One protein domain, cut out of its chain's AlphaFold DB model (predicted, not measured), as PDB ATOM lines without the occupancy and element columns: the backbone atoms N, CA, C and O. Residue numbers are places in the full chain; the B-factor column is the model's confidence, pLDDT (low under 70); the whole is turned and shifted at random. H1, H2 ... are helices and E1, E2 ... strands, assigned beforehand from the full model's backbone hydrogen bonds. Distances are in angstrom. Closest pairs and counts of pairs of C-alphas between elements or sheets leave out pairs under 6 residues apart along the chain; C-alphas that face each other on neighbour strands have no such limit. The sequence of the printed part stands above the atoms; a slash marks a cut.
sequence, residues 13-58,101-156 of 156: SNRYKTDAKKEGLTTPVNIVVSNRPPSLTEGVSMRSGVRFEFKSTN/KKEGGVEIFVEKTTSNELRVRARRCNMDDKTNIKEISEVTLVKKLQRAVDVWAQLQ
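This is residues 13 to 58 and 101 to 156 of the 156 residues of the protein "Hypothetical protein" of Eucampia antarctica (UniProt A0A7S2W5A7). A twisted sheet of four antiparallel strands makes one layer, and two helices cover one of its faces as a second layer: short H1 over the edge strand E1 and long H2 over E3. Residues 150 to 156, of which 150 to 154 belong to H2, stick out and stand free of the rest. The printed part has 102 residues, with named elements in the order H1 E1 E2 E3 E4 H2, sheet order E1 - E2 - E3 - E4, and a mixed class. It is compact, with a radius of gyration of the C-alphas of 14.4 A and spans of 46 by 33 by 19 A.

H1, residues 13 to 19, is on the sheet at a height of 8.6 A, over E1, residues 29 to 33; their closest C-alphas, those of Lys 17 and Ile 31, are 6.7 A apart. On the local plane H1 only just runs along E1, at 29 degrees. E1 forms a hairpin with E2, residues 44 to 54, which bends by 51 degrees at residue 47; N 32 and O 51 are 2.9 A apart. E2 is antiparallel to E3, residues 105 to 113, with N 108 and O 50 at 2.8 A. E3 and E4, residues 118 to 125, form a second hairpin, with N 109 and O 121 at 2.8 A. H2, residues 135 to 154, is on the same face as H1, over E3, at a height of 8.8 A. It only just runs along E3, at 28 degrees on the local plane; the closest C-alphas of the two, those of Val 106 and Glu 138, are 6.4 A apart. H1 and H2 are apart. In H2 every O i to N i+4 pair is within hydrogen-bond range; in H1 0 of 3 are, beside 2 of 4 O i to N i+3 pairs.

H1 begins at C-alpha 13, (152.409, 114.518, 141.275), and measures 10.9 A. E1 measures 13.0 A, E2 26.9 A, E3 24.4 A and E4 21.6 A. H2, 28.9 A, ends at C-alpha 154, (160.959, 97.251, 141.327).

The C-alphas farthest apart, those of Asn 58 and Ser 115, are 45.9 A apart. Residues 59 to 100 are not printed, and C-alphas 58 and 101 are 11.2 A apart across the cut. Of the links printed whole, E3 to E4 is tight and the others are short. Residues 58, 101 and 102 have pLDDT under 70.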
ATOM      1  N   SER A  13     153.531 113.603 141.074       95.44
ATOM      2  CA  SER A  13     152.409 114.518 141.275       95.44
ATOM      3  C   SER A  13     152.436 115.687 140.292       95.44
ATOM      4  O   SER A  13     151.401 116.032 139.728       95.44
ATOM      5  N   ASN A  14     153.612 116.244 139.988       94.62
ATOM      6  CA  ASN A  14     153.741 117.395 139.095       94.62
ATOM      7  C   ASN A  14     153.195 117.143 137.677       94.62
ATOM      8  O   ASN A  14     152.778 118.099 137.028       94.62
ATOM      9  N   ARG A  15     153.099 115.884 137.226       93.75
ATOM     10  CA  ARG A  15     152.482 115.516 135.932       93.75
ATOM     11  C   ARG A  15     151.019 115.957 135.822       93.75
ATOM     12  O   ARG A  15     150.544 116.287 134.741       93.75
ATOM     13  N   TYR A  16     150.318 116.040 136.952       93.62
ATOM     14  CA  TYR A  16     148.922 116.471 137.003       93.62
ATOM     15  C   TYR A  16     148.757 118.002 137.018       93.62
ATOM     16  O   TYR A  16     147.628 118.475 136.904       93.62
ATOM     17  N   LYS A  17     149.838 118.796 137.146       88.38
ATOM     18  CA  LYS A  17     149.750 120.273 137.114       88.38
ATOM     19  C   LYS A  17     149.421 120.802 135.721       88.38
ATOM     20  O   LYS A  17     148.649 121.749 135.610       88.38
ATOM     21  N   THR A  18     150.023 120.215 134.689       82.56
ATOM     22  CA  THR A  18     149.857 120.656 133.299       82.56
ATOM     23  C   THR A  18     148.710 119.914 132.623       82.56
ATOM     24  O   THR A  18     147.807 120.553 132.094       82.56
ATOM     25  N   ASP A  19     148.684 118.580 132.725       84.25
ATOM     26  CA  ASP A  19     147.808 117.733 131.909       84.25
ATOM     27  C   ASP A  19     147.053 116.676 132.728       84.25
ATOM     28  O   ASP A  19     147.062 115.485 132.410       84.25
ATOM     29  N   ALA A  20     146.322 117.104 133.763       86.81
ATOM     30  CA  ALA A  20     145.506 116.208 134.594       86.81
ATOM     31  C   ALA A  20     144.603 115.263 133.767       86.81
ATOM     32  O   ALA A  20     144.479 114.081 134.089       86.81
ATOM     33  N   LYS A  21     144.035 115.756 132.656       85.75
ATOM     34  CA  LYS A  21     143.198 114.959 131.742       85.75
ATOM     35  C   LYS A  21     143.967 113.828 131.060       85.75
ATOM     36  O   LYS A  21     143.437 112.726 130.954       85.75
ATOM     37  N   LYS A  22     145.206 114.079 130.623       88.75
ATOM     38  CA  LYS A  22     146.060 113.073 129.966       88.75
ATOM     39  C   LYS A  22     146.438 111.951 130.928       88.75
ATOM     40  O   LYS A  22     146.504 110.792 130.534       88.75
ATOM     41  N   GLU A  23     146.606 112.285 132.203       89.94
ATOM     42  CA  GLU A  23     146.859 111.307 133.264       89.94
ATOM     43  C   GLU A  23     145.605 110.502 133.668       89.94
ATOM     44  O   GLU A  23     145.699 109.521 134.415       89.94
ATOM     45  N   GLY A  24     144.437 110.850 133.112       87.31
ATOM     46  CA  GLY A  24     143.158 110.171 133.322       87.31
ATOM     47  C   GLY A  24     142.277 110.813 134.392       87.31
ATOM     48  O   GLY A  24     141.269 110.230 134.782       87.31
ATOM     49  N   LEU A  25     142.635 112.004 134.877       90.00
ATOM     50  CA  LEU A  25     141.861 112.726 135.874       90.00
ATOM     51  C   LEU A  25     140.863 113.673 135.197       90.00
ATOM     52  O   LEU A  25     141.229 114.587 134.461       90.00
ATOM     53  N   THR A  26     139.576 113.471 135.463       84.88
ATOM     54  CA  THR A  26     138.496 114.292 134.887       84.88
ATOM     55  C   THR A  26     138.293 115.608 135.634       84.88
ATOM     56  O   THR A  26     137.697 116.542 135.099       84.88
ATOM     57  N   THR A  27     138.798 115.695 136.867       86.62
ATOM     58  CA  THR A  27     138.704 116.882 137.720       86.62
ATOM     59  C   THR A  27     140.037 117.633 137.711       86.62
ATOM     60  O   THR A  27     141.062 117.025 138.019       86.62
ATOM     61  N   PRO A  28     140.061 118.936 137.375       88.31
ATOM     62  CA  PRO A  28     141.266 119.746 137.488       88.31
ATOM     63  C   PRO A  28     141.732 119.820 138.941       88.31
ATOM     64  O   PRO A  28     140.912 119.908 139.856       88.31
ATOM     65  N   VAL A  29     143.047 119.836 139.150       92.06
ATOM     66  CA  VAL A  29     143.637 119.816 140.492       92.06
ATOM     67  C   VAL A  29     144.611 120.956 140.702       92.06
ATOM     68  O   VAL A  29     145.255 121.436 139.771       92.06
ATOM     69  N   ASN A  30     144.699 121.409 141.944       92.56
ATOM     70  CA  ASN A  30     145.821 122.169 142.455       92.56
ATOM     71  C   ASN A  30     146.705 121.223 143.274       92.56
ATOM     72  O   ASN A  30     146.191 120.395 144.023       92.56
ATOM     73  N   ILE A  31     148.022 121.332 143.120       94.31
ATOM     74  CA  ILE A  31     148.967 120.447 143.803       94.31
ATOM     75  C   ILE A  31     149.810 121.276 144.747       94.31
ATOM     76  O   ILE A  31     150.557 122.155 144.315       94.31
ATOM     77  N   VAL A  32     149.698 120.958 146.029       93.94
ATOM     78  CA  VAL A  32     150.360 121.671 147.119       93.94
ATOM     79  C   VAL A  32     151.240 120.689 147.879       93.94
ATOM     80  O   VAL A  32     150.848 119.548 148.111       93.94
ATOM     81  N   VAL A  33     152.440 121.106 148.278       94.38
ATOM     82  CA  VAL A  33     153.273 120.289 149.171       94.38
ATOM     83  C   VAL A  33     152.585 120.204 150.533       94.38
ATOM     84  O   VAL A  33     152.145 121.212 151.088       94.38
ATOM     85  N   SER A  34     152.451 118.995 151.070       93.00
ATOM     86  CA  SER A  34     151.850 118.811 152.384       93.00
ATOM     87  C   SER A  34     152.852 119.178 153.474       93.00
ATOM     88  O   SER A  34     153.847 118.484 153.671       93.00
ATOM     89  N   ASN A  35     152.492 120.171 154.284       88.81
ATOM     90  CA  ASN A  35     153.253 120.582 155.465       88.81
ATOM     91  C   ASN A  35     152.815 119.858 156.750       88.81
ATOM     92  O   ASN A  35     153.088 120.329 157.853       88.81
ATOM     93  N   ARG A  36     152.077 118.742 156.648       88.69
ATOM     94  CA  ARG A  36     151.648 117.994 157.837       88.69
ATOM     95  C   ARG A  36     152.872 117.420 158.571       88.69
ATOM     96  O   ARG A  36     153.602 116.633 157.964       88.69
ATOM     97  N   PRO A  37     153.052 117.723 159.871       89.19
ATOM     98  CA  PRO A  37     154.181 117.204 160.632       89.19
ATOM     99  C   PRO A  37     154.081 115.681 160.835       89.19
ATOM    100  O   PRO A  37     152.982 115.105 160.750       89.19
ATOM    101  N   PRO A  38     155.210 115.003 161.103       89.81
ATOM    102  CA  PRO A  38     155.194 113.636 161.610       89.81
ATOM    103  C   PRO A  38     154.440 113.581 162.946       89.81
ATOM    104  O   PRO A  38     154.440 114.546 163.710       89.81
ATOM    105  N   SER A  39     153.773 112.459 163.218       88.00
ATOM    106  CA  SER A  39     153.025 112.260 164.462       88.00
ATOM    107  C   SER A  39     153.557 111.045 165.205       88.00
ATOM    108  O   SER A  39     153.504 109.930 164.676       88.00
ATOM    109  N   LEU A  40     154.013 111.243 166.447       82.12
ATOM    110  CA  LEU A  40     154.452 110.142 167.310       82.12
ATOM    111  C   LEU A  40     153.312 109.164 167.610       82.12
ATOM    112  O   LEU A  40     153.538 107.960 167.630       82.12
ATOM    113  N   THR A  41     152.081 109.659 167.760       88.81
ATOM    114  CA  THR A  41     150.902 108.808 167.991       88.81
ATOM    115  C   THR A  41     150.596 107.881 166.815       88.81
ATOM    116  O   THR A  41     149.993 106.832 166.998       88.81
ATOM    117  N   GLU A  42     151.034 108.242 165.606       86.44
ATOM    118  CA  GLU A  42     150.864 107.433 164.393       86.44
ATOM    119  C   GLU A  42     152.095 106.548 164.112       86.44
ATOM    120  O   GLU A  42     152.154 105.891 163.063       86.44
ATOM    121  N   GLY A  43     153.081 106.559 165.021       92.62
ATOM    122  CA  GLY A  43     154.345 105.835 164.902       92.62
ATOM    123  C   GLY A  43     155.225 106.340 163.759       92.62
ATOM    124  O   GLY A  43     155.935 105.543 163.152       92.62
ATOM    125  N   VAL A  44     155.150 107.629 163.406       94.06
ATOM    126  CA  VAL A  44     155.849 108.211 162.247       94.06
ATOM    127  C   VAL A  44     157.030 109.065 162.706       94.06
ATOM    128  O   VAL A  44     156.840 110.057 163.402       94.06
ATOM    129  N   SER A  45     158.238 108.703 162.269       94.19
ATOM    130  CA  SER A  45     159.476 109.450 162.523       94.19
ATOM    131  C   SER A  45     159.719 110.555 161.491       94.19
ATOM    132  O   SER A  45     160.144 111.650 161.846       94.19
ATOM    133  N   MET A  46     159.413 110.305 160.213       93.94
ATOM    134  CA  MET A  46     159.523 111.297 159.135       93.94
ATOM    135  C   MET A  46     158.303 111.242 158.222       93.94
ATOM    136  O   MET A  46     157.784 110.163 157.930       93.94
ATOM    137  N   ARG A  47     157.872 112.403 157.730       95.56
ATOM    138  CA  ARG A  47     156.738 112.534 156.815       95.56
ATOM    139  C   ARG A  47     157.065 113.539 155.719       95.56
ATOM    140  O   ARG A  47     157.573 114.617 156.003       95.56
ATOM    141  N   SER A  48     156.757 113.173 154.485       96.38
ATOM    142  CA  SER A  48     156.755 114.059 153.319       96.38
ATOM    143  C   SER A  48     155.507 113.753 152.505       96.38
ATOM    144  O   SER A  48     155.019 112.627 152.542       96.38
ATOM    145  N   GLY A  49     154.941 114.724 151.802       95.44
ATOM    146  CA  GLY A  49     153.716 114.462 151.066       95.44
ATOM    147  C   GLY A  49     153.286 115.571 150.133       95.44
ATOM    148  O   GLY A  49     153.835 116.672 150.126       95.44
ATOM    149  N   VAL A  50     152.246 115.269 149.371       96.94
ATOM    150  CA  VAL A  50     151.615 116.170 148.408       96.94
ATOM    151  C   VAL A  50     150.103 116.097 148.559       96.94
ATOM    152  O   VAL A  50     149.544 115.058 148.902       96.94
ATOM    153  N   ARG A  51     149.432 117.211 148.297       95.81
ATOM    154  CA  ARG A  51     147.985 117.352 148.362       95.81
ATOM    155  C   ARG A  51     147.442 117.706 146.990       95.81
ATOM    156  O   ARG A  51     147.850 118.703 146.406       95.81
ATOM    157  N   PHE A  52     146.507 116.895 146.522       95.25
ATOM    158  CA  PHE A  52     145.684 117.122 145.347       95.25
ATOM    159  C   PHE A  52     144.386 117.768 145.806       95.25
ATOM    160  O   PHE A  52     143.506 117.092 146.333       95.25
ATOM    161  N   GLU A  53     144.272 119.074 145.620       92.81
ATOM    162  CA  GLU A  53     143.051 119.818 145.905       92.81
ATOM    163  C   GLU A  53     142.228 119.893 144.626       92.81
ATOM    164  O   GLU A  53     142.695 120.410 143.608       92.81
ATOM    165  N   PHE A  54     141.014 119.353 144.643       91.25
ATOM    166  CA  PHE A  54     140.163 119.412 143.467       91.25
ATOM    167  C   PHE A  54     139.645 120.835 143.272       91.25
ATOM    168  O   PHE A  54     139.324 121.545 144.223       91.25
ATOM    169  N   LYS A  55     139.606 121.285 142.019       87.00
ATOM    170  CA  LYS A  55     139.028 122.581 141.672       87.00
ATOM    171  C   LYS A  55     137.536 122.418 141.418       87.00
ATOM    172  O   LYS A  55     137.113 121.452 140.777       87.00
ATOM    173  N   SER A  56     136.755 123.399 141.867       79.44
ATOM    174  CA  SER A  56     135.325 123.470 141.573       79.44
ATOM    175  C   SER A  56     135.104 123.460 140.068       79.44
ATOM    176  O   SER A  56     135.710 124.227 139.317       79.44
ATOM    177  N   THR A  57     134.241 122.555 139.626       70.69
ATOM    178  CA  THR A  57     133.848 122.406 138.227       70.69
ATOM    179  C   THR A  57     132.342 122.587 138.121       70.69
ATOM    180  O   THR A  57     131.590 122.123 138.976       70.69
ATOM    181  N   ASN A  58     131.885 123.242 137.052       61.56
ATOM    182  CA  ASN A  58     130.453 123.466 136.815       61.56
ATOM    183  C   ASN A  58     129.673 122.173 136.515       61.56
ATOM    184  O   ASN A  58     128.455 122.189 136.425       61.56
ATOM    185  N   LYS A 101     131.680 126.297 147.634       62.75
ATOM    186  CA  LYS A 101     131.578 124.855 147.868       62.75
ATOM    187  C   LYS A 101     132.983 124.284 147.683       62.75
ATOM    188  O   LYS A 101     133.515 124.321 146.574       62.75
ATOM    189  N   LYS A 102     133.605 123.856 148.784       68.69
ATOM    190  CA  LYS A 102     134.917 123.222 148.739       68.69
ATOM    191  C   LYS A 102     134.741 121.910 147.992       68.69
ATOM    192  O   LYS A 102     133.793 121.166 148.236       68.69
ATOM    193  N   GLU A 103     135.619 121.662 147.042       79.75
ATOM    194  CA  GLU A 103     135.771 120.325 146.495       79.75
ATOM    195  C   GLU A 103     136.793 119.605 147.368       79.75
ATOM    196  O   GLU A 103     137.754 120.220 147.848       79.75
ATOM    197  N   GLY A 104     136.561 118.316 147.602       86.31
ATOM    198  CA  GLY A 104     137.476 117.496 148.381       86.31
ATOM    199  C   GLY A 104     138.823 117.320 147.679       86.31
ATOM    200  O   GLY A 104     139.200 118.024 146.740       86.31
ATOM    201  N   GLY A 105     139.584 116.338 148.123       91.62
ATOM    202  CA  GLY A 105     140.859 116.045 147.500       91.62
ATOM    203  C   GLY A 105     141.546 114.860 148.134       91.62
ATOM    204  O   GLY A 105     141.034 114.257 149.079       91.62
ATOM    205  N   VAL A 106     142.738 114.557 147.633       95.88
ATOM    206  CA  VAL A 106     143.559 113.456 148.129       95.88
ATOM    207  C   VAL A 106     144.903 113.990 148.589       95.88
ATOM    208  O   VAL A 106     145.628 114.634 147.839       95.88
ATOM    209  N   GLU A 107     145.272 113.687 149.821       96.31
ATOM    210  CA  GLU A 107     146.596 113.946 150.361       96.31
ATOM    211  C   GLU A 107     147.365 112.637 150.478       96.31
ATOM    212  O   GLU A 107     146.865 111.655 151.031       96.31
ATOM    213  N   ILE A 108     148.572 112.624 149.927       97.38
ATOM    214  CA  ILE A 108     149.446 111.463 149.838       97.38
ATOM    215  C   ILE A 108     150.683 111.735 150.681       97.38
ATOM    216  O   ILE A 108     151.334 112.766 150.517       97.38
ATOM    217  N   PHE A 109     151.027 110.791 151.549       96.25
ATOM    218  CA  PHE A 109     152.206 110.831 152.399       96.25
ATOM    219  C   PHE A 109     153.134 109.675 152.096       96.25
ATOM    220  O   PHE A 109     152.702 108.529 151.996       96.25
ATOM    221  N   VAL A 110     154.419 109.982 152.065       97.12
ATOM    222  CA  VAL A 110     155.502 109.044 152.301       97.12
ATOM    223  C   VAL A 110     155.868 109.170 153.773       97.12
ATOM    224  O   VAL A 110     156.212 110.251 154.257       97.12
ATOM    225  N   GLU A 111     155.761 108.068 154.500       96.44
ATOM    226  CA  GLU A 111     156.019 108.012 155.932       96.44
ATOM    227  C   GLU A 111     157.139 107.024 156.213       96.44
ATOM    228  O   GLU A 111     157.159 105.913 155.684       96.44
ATOM    229  N   LYS A 112     158.052 107.442 157.084       96.38
ATOM    230  CA  LYS A 112     159.016 106.567 157.734       96.38
ATOM    231  C   LYS A 112     158.522 106.305 159.147       96.38
ATOM    232  O   LYS A 112     158.290 107.258 159.891       96.38
ATOM    233  N   THR A 113     158.332 105.046 159.518       95.25
ATOM    234  CA  THR A 113     157.874 104.692 160.865       95.25
ATOM    235  C   THR A 113     159.016 104.791 161.878       95.25
ATOM    236  O   THR A 113     160.187 104.950 161.517       95.25
ATOM    237  N   THR A 114     158.693 104.735 163.168       93.25
ATOM    238  CA  THR A 114     159.689 104.602 164.247       93.25
ATOM    239  C   THR A 114     160.445 103.276 164.159       93.25
ATOM    240  O   THR A 114     161.623 103.235 164.494       93.25
ATOM    241  N   SER A 115     159.821 102.235 163.601       93.88
ATOM    242  CA  SER A 115     160.443 100.939 163.283       93.88
ATOM    243  C   SER A 115     161.305 100.961 162.013       93.88
ATOM    244  O   SER A 115     161.735  99.913 161.545       93.88
ATOM    245  N   ASN A 116     161.563 102.143 161.438       91.88
ATOM    246  CA  ASN A 116     162.364 102.338 160.225       91.88
ATOM    247  C   ASN A 116     161.752 101.729 158.941       91.88
ATOM    248  O   ASN A 116     162.439 101.601 157.929       91.88
ATOM    249  N   GLU A 117     160.454 101.425 158.944       94.00
ATOM    250  CA  GLU A 117     159.724 100.948 157.766       94.00
ATOM    251  C   GLU A 117     159.205 102.119 156.926       94.00
ATOM    252  O   GLU A 117     158.938 103.210 157.438       94.00
ATOM    253  N   LEU A 118     159.046 101.895 155.620       94.75
ATOM    254  CA  LEU A 118     158.478 102.875 154.697       94.75
ATOM    255  C   LEU A 118     157.059 102.479 154.322       94.75
ATOM    256  O   LEU A 118     156.813 101.344 153.924       94.75
ATOM    257  N   ARG A 119     156.141 103.441 154.380       94.94
ATOM    258  CA  ARG A 119     154.777 103.268 153.880       94.94
ATOM    259  C   ARG A 119     154.319 104.500 153.121       94.94
ATOM    260  O   ARG A 119     154.695 105.625 153.454       94.94
ATOM    261  N   VAL A 120     153.472 104.280 152.122       96.31
ATOM    262  CA  VAL A 120     152.771 105.348 151.408       96.31
ATOM    263  C   VAL A 120     151.307 105.305 151.818       96.31
ATOM    264  O   VAL A 120     150.682 104.249 151.785       96.31
ATOM    265  N   ARG A 121     150.752 106.442 152.239       95.19
ATOM    266  CA  ARG A 121     149.345 106.557 152.646       95.19
ATOM    267  C   ARG A 121     148.658 107.632 151.831       95.19
ATOM    268  O   ARG A 121     149.183 108.730 151.709       95.19
ATOM    269  N   ALA A 122     147.463 107.339 151.340       95.69
ATOM    270  CA  ALA A 122     146.562 108.332 150.777       95.69
ATOM    271  C   ALA A 122     145.386 108.553 151.733       95.69
ATOM    272  O   ALA A 122     144.909 107.613 152.372       95.69
ATOM    273  N   ARG A 123     144.913 109.791 151.842       94.00
ATOM    274  CA  ARG A 123     143.722 110.146 152.616       94.00
ATOM    275  C   ARG A 123     142.938 111.252 151.935       94.00
ATOM    276  O   ARG A 123     143.503 112.026 151.170       94.00
ATOM    277  N   ARG A 124     141.666 111.391 152.293       93.75
ATOM    278  CA  ARG A 124     140.876 112.556 151.888       93.75
ATOM    279  C   ARG A 124     141.356 113.818 152.605       93.75
ATOM    280  O   ARG A 124     141.726 113.769 153.780       93.75
ATOM    281  N   CYS A 125     141.340 114.948 151.907       89.81
ATOM    282  CA  CYS A 125     141.634 116.271 152.458       89.81
ATOM    283  C   CYS A 125     140.547 117.285 152.085       89.81
ATOM    284  O   CYS A 125     139.739 117.030 151.198       89.81
ATOM    285  N   ASN A 126     140.560 118.445 152.751       84.00
ATOM    286  CA  ASN A 126     139.609 119.542 152.524       84.00
ATOM    287  C   ASN A 126     138.133 119.114 152.646       84.00
ATOM    288  O   ASN A 126     137.286 119.606 151.912       84.00
ATOM    289  N   MET A 127     137.846 118.217 153.595       83.62
ATOM    290  CA  MET A 127     136.507 117.687 153.862       83.62
ATOM    291  C   MET A 127     135.757 118.551 154.885       83.62
ATOM    292  O   MET A 127     136.278 118.843 155.960       83.62
ATOM    293  N   ASP A 128     134.523 118.910 154.552       81.69
ATOM    294  CA  ASP A 128     133.483 119.454 155.425       81.69
ATOM    295  C   ASP A 128     132.113 118.852 155.050       81.69
ATOM    296  O   ASP A 128     131.991 118.162 154.037       81.69
ATOM    297  N   ASP A 129     131.072 119.122 155.841       79.12
ATOM    298  CA  ASP A 129     129.726 118.552 155.635       79.12
ATOM    299  C   ASP A 129     129.090 118.914 154.281       79.12
ATOM    300  O   ASP A 129     128.101 118.313 153.869       79.12
ATOM    301  N   LYS A 130     129.623 119.930 153.593       79.19
ATOM    302  CA  LYS A 130     129.113 120.436 152.311       79.19
ATOM    303  C   LYS A 130     130.077 120.161 151.158       79.19
ATOM    304  O   LYS A 130     129.857 120.664 150.053       79.19
ATOM    305  N   THR A 131     131.144 119.411 151.416       81.81
ATOM    306  CA  THR A 131     132.195 119.144 150.445       81.81
ATOM    307  C   THR A 131     131.680 118.177 149.403       81.81
ATOM    308  O   THR A 131     131.153 117.112 149.722       81.81
ATOM    309  N   ASN A 132     131.858 118.535 148.136       81.69
ATOM    310  CA  ASN A 132     131.545 117.628 147.045       81.69
ATOM    311  C   ASN A 132     132.699 116.626 146.873       81.69
ATOM    312  O   ASN A 132     133.864 117.011 146.724       81.69
ATOM    313  N   ILE A 133     132.373 115.333 146.942       86.06
ATOM    314  CA  ILE A 133     133.341 114.240 146.858       86.06
ATOM    315  C   ILE A 133     133.428 113.779 145.404       86.06
ATOM    316  O   ILE A 133     132.454 113.310 144.819       86.06
ATOM    317  N   LYS A 134     134.621 113.862 144.811       88.88
ATOM    318  CA  LYS A 134     134.873 113.386 143.439       88.88
ATOM    319  C   LYS A 134     135.414 111.964 143.468       88.88
ATOM    320  O   LYS A 134     136.559 111.724 143.094       88.88
ATOM    321  N   GLU A 135     134.584 111.022 143.907       89.31
ATOM    322  CA  GLU A 135     134.981 109.631 144.186       89.31
ATOM    323  C   GLU A 135     135.751 108.970 143.035       89.31
ATOM    324  O   GLU A 135     136.794 108.357 143.253       89.31
ATOM    325  N   ILE A 136     135.297 109.155 141.791       89.38
ATOM    326  CA  ILE A 136     135.962 108.597 140.602       89.38
ATOM    327  C   ILE A 136     137.394 109.139 140.463       89.38
ATOM    328  O   ILE A 136     138.325 108.379 140.178       89.38
ATOM    329  N   SER A 137     137.591 110.439 140.694       90.31
ATOM    330  CA  SER A 137     138.908 111.080 140.652       90.31
ATOM    331  C   SER A 137     139.804 110.594 141.794       90.31
ATOM    332  O   SER A 137     140.982 110.323 141.566       90.31
ATOM    333  N   GLU A 138     139.258 110.413 143.002       92.88
ATOM    334  CA  GLU A 138     139.999 109.870 144.151       92.88
ATOM    335  C   GLU A 138     140.480 108.438 143.887       92.88
ATOM    336  O   GLU A 138     141.667 108.140 144.024       92.88
ATOM    337  N   VAL A 139     139.578 107.558 143.440       93.81
ATOM    338  CA  VAL A 139     139.893 106.159 143.110       93.81
ATOM    339  C   VAL A 139     140.937 106.085 141.998       93.81
ATOM    340  O   VAL A 139     141.855 105.263 142.058       93.81
ATOM    341  N   THR A 140     140.825 106.950 140.989       94.31
ATOM    342  CA  THR A 140     141.789 107.010 139.884       94.31
ATOM    343  C   THR A 140     143.179 107.398 140.387       94.31
ATOM    344  O   THR A 140     144.149 106.716 140.049       94.31
ATOM    345  N   LEU A 141     143.283 108.421 141.244       95.00
ATOM    346  CA  LEU A 141     144.556 108.827 141.846       95.00
ATOM    347  C   LEU A 141     145.184 107.701 142.667       95.00
ATOM    348  O   LEU A 141     146.364 107.416 142.486       95.00
ATOM    349  N   VAL A 142     144.410 107.024 143.518       95.81
ATOM    350  CA  VAL A 142     144.926 105.933 144.361       95.81
ATOM    351  C   VAL A 142     145.410 104.752 143.513       95.81
ATOM    352  O   VAL A 142     146.500 104.234 143.748       95.81
ATOM    353  N   LYS A 143     144.665 104.360 142.468       96.12
ATOM    354  CA  LYS A 143     145.093 103.293 141.543       96.12
ATOM    355  C   LYS A 143     146.383 103.651 140.799       96.12
ATOM    356  O   LYS A 143     147.250 102.797 140.621       96.12
ATOM    357  N   LYS A 144     146.512 104.900 140.343       95.94
ATOM    358  CA  LYS A 144     147.716 105.391 139.654       95.94
ATOM    359  C   LYS A 144     148.909 105.492 140.602       95.94
ATOM    360  O   LYS A 144     150.015 105.141 140.200       95.94
ATOM    361  N   LEU A 145     148.674 105.922 141.840       96.69
ATOM    362  CA  LEU A 145     149.680 105.970 142.894       96.69
ATOM    363  C   LEU A 145     150.230 104.576 143.188       96.69
ATOM    364  O   LEU A 145     151.444 104.413 143.184       96.69
ATOM    365  N   GLN A 146     149.358 103.580 143.383       96.81
ATOM    366  CA  GLN A 146     149.778 102.201 143.647       96.81
ATOM    367  C   GLN A 146     150.736 101.706 142.559       96.81
ATOM    368  O   GLN A 146     151.861 101.329 142.860       96.81
ATOM    369  N   ARG A 147     150.344 101.837 141.284       96.19
ATOM    370  CA  ARG A 147     151.195 101.445 140.149       96.19
ATOM    371  C   ARG A 147     152.533 102.184 140.126       96.19
ATOM    372  O   ARG A 147     153.552 101.582 139.816       96.19
ATOM    373  N   ALA A 148     152.536 103.483 140.417       95.31
ATOM    374  CA  ALA A 148     153.763 104.274 140.446       95.31
ATOM    375  C   ALA A 148     154.712 103.802 141.561       95.31
ATOM    376  O   ALA A 148     155.912 103.668 141.335       95.31
ATOM    377  N   VAL A 149     154.170 103.506 142.744       96.31
ATOM    378  CA  VAL A 149     154.940 102.975 143.875       96.31
ATOM    379  C   VAL A 149     155.456 101.564 143.583       96.31
ATOM    380  O   VAL A 149     156.617 101.297 143.877       96.31
ATOM    381  N   ASP A 150     154.656 100.699 142.955       96.19
ATOM    382  CA  ASP A 150     155.071  99.341 142.573       96.19
ATOM    383  C   ASP A 150     156.247  99.375 141.586       96.19
ATOM    384  O   ASP A 150     157.246  98.686 141.778       96.19
ATOM    385  N   VAL A 151     156.165 100.230 140.560       95.88
ATOM    386  CA  VAL A 151     157.257 100.426 139.593       95.88
ATOM    387  C   VAL A 151     158.501 100.975 140.283       95.88
ATOM    388  O   VAL A 151     159.602 100.492 140.035       95.88
ATOM    389  N   TRP A 152     158.351 101.964 141.167       95.25
ATOM    390  CA  TRP A 152     159.482 102.480 141.937       95.25
ATOM    391  C   TRP A 152     160.124 101.383 142.792       95.25
ATOM    392  O   TRP A 152     161.343 101.270 142.808       95.25
ATOM    393  N   ALA A 153     159.321 100.544 143.452       93.25
ATOM    394  CA  ALA A 153     159.811  99.454 144.290       93.25
ATOM    395  C   ALA A 153     160.577  98.384 143.496       93.25
ATOM    396  O   ALA A 153     161.500  97.791 144.039       93.25
ATOM    397  N   GLN A 154     160.230  98.160 142.224       94.12
ATOM    398  CA  GLN A 154     160.959  97.251 141.327       94.12
ATOM    399  C   GLN A 154     162.298  97.823 140.828       94.12
ATOM    400  O   GLN A 154     163.169  97.063 140.417       94.12
ATOM    401  N   LEU A 155     162.459  99.149 140.832       89.56
ATOM    402  CA  LEU A 155     163.655  99.855 140.350       89.56
ATOM    403  C   LEU A 155     164.676 100.165 141.463       89.56
ATOM    404  O   LEU A 155     165.639 100.895 141.220       89.56
ATOM    405  N   GLN A 156     164.444  99.709 142.694       78.94
ATOM    406  CA  GLN A 156     165.283  99.974 143.870       78.94
ATOM    407  C   GLN A 156     165.884  98.694 144.432       78.94
ATOM    408  O   GLN A 156     166.970  98.816 145.039       78.94
TER     409      GLN A 156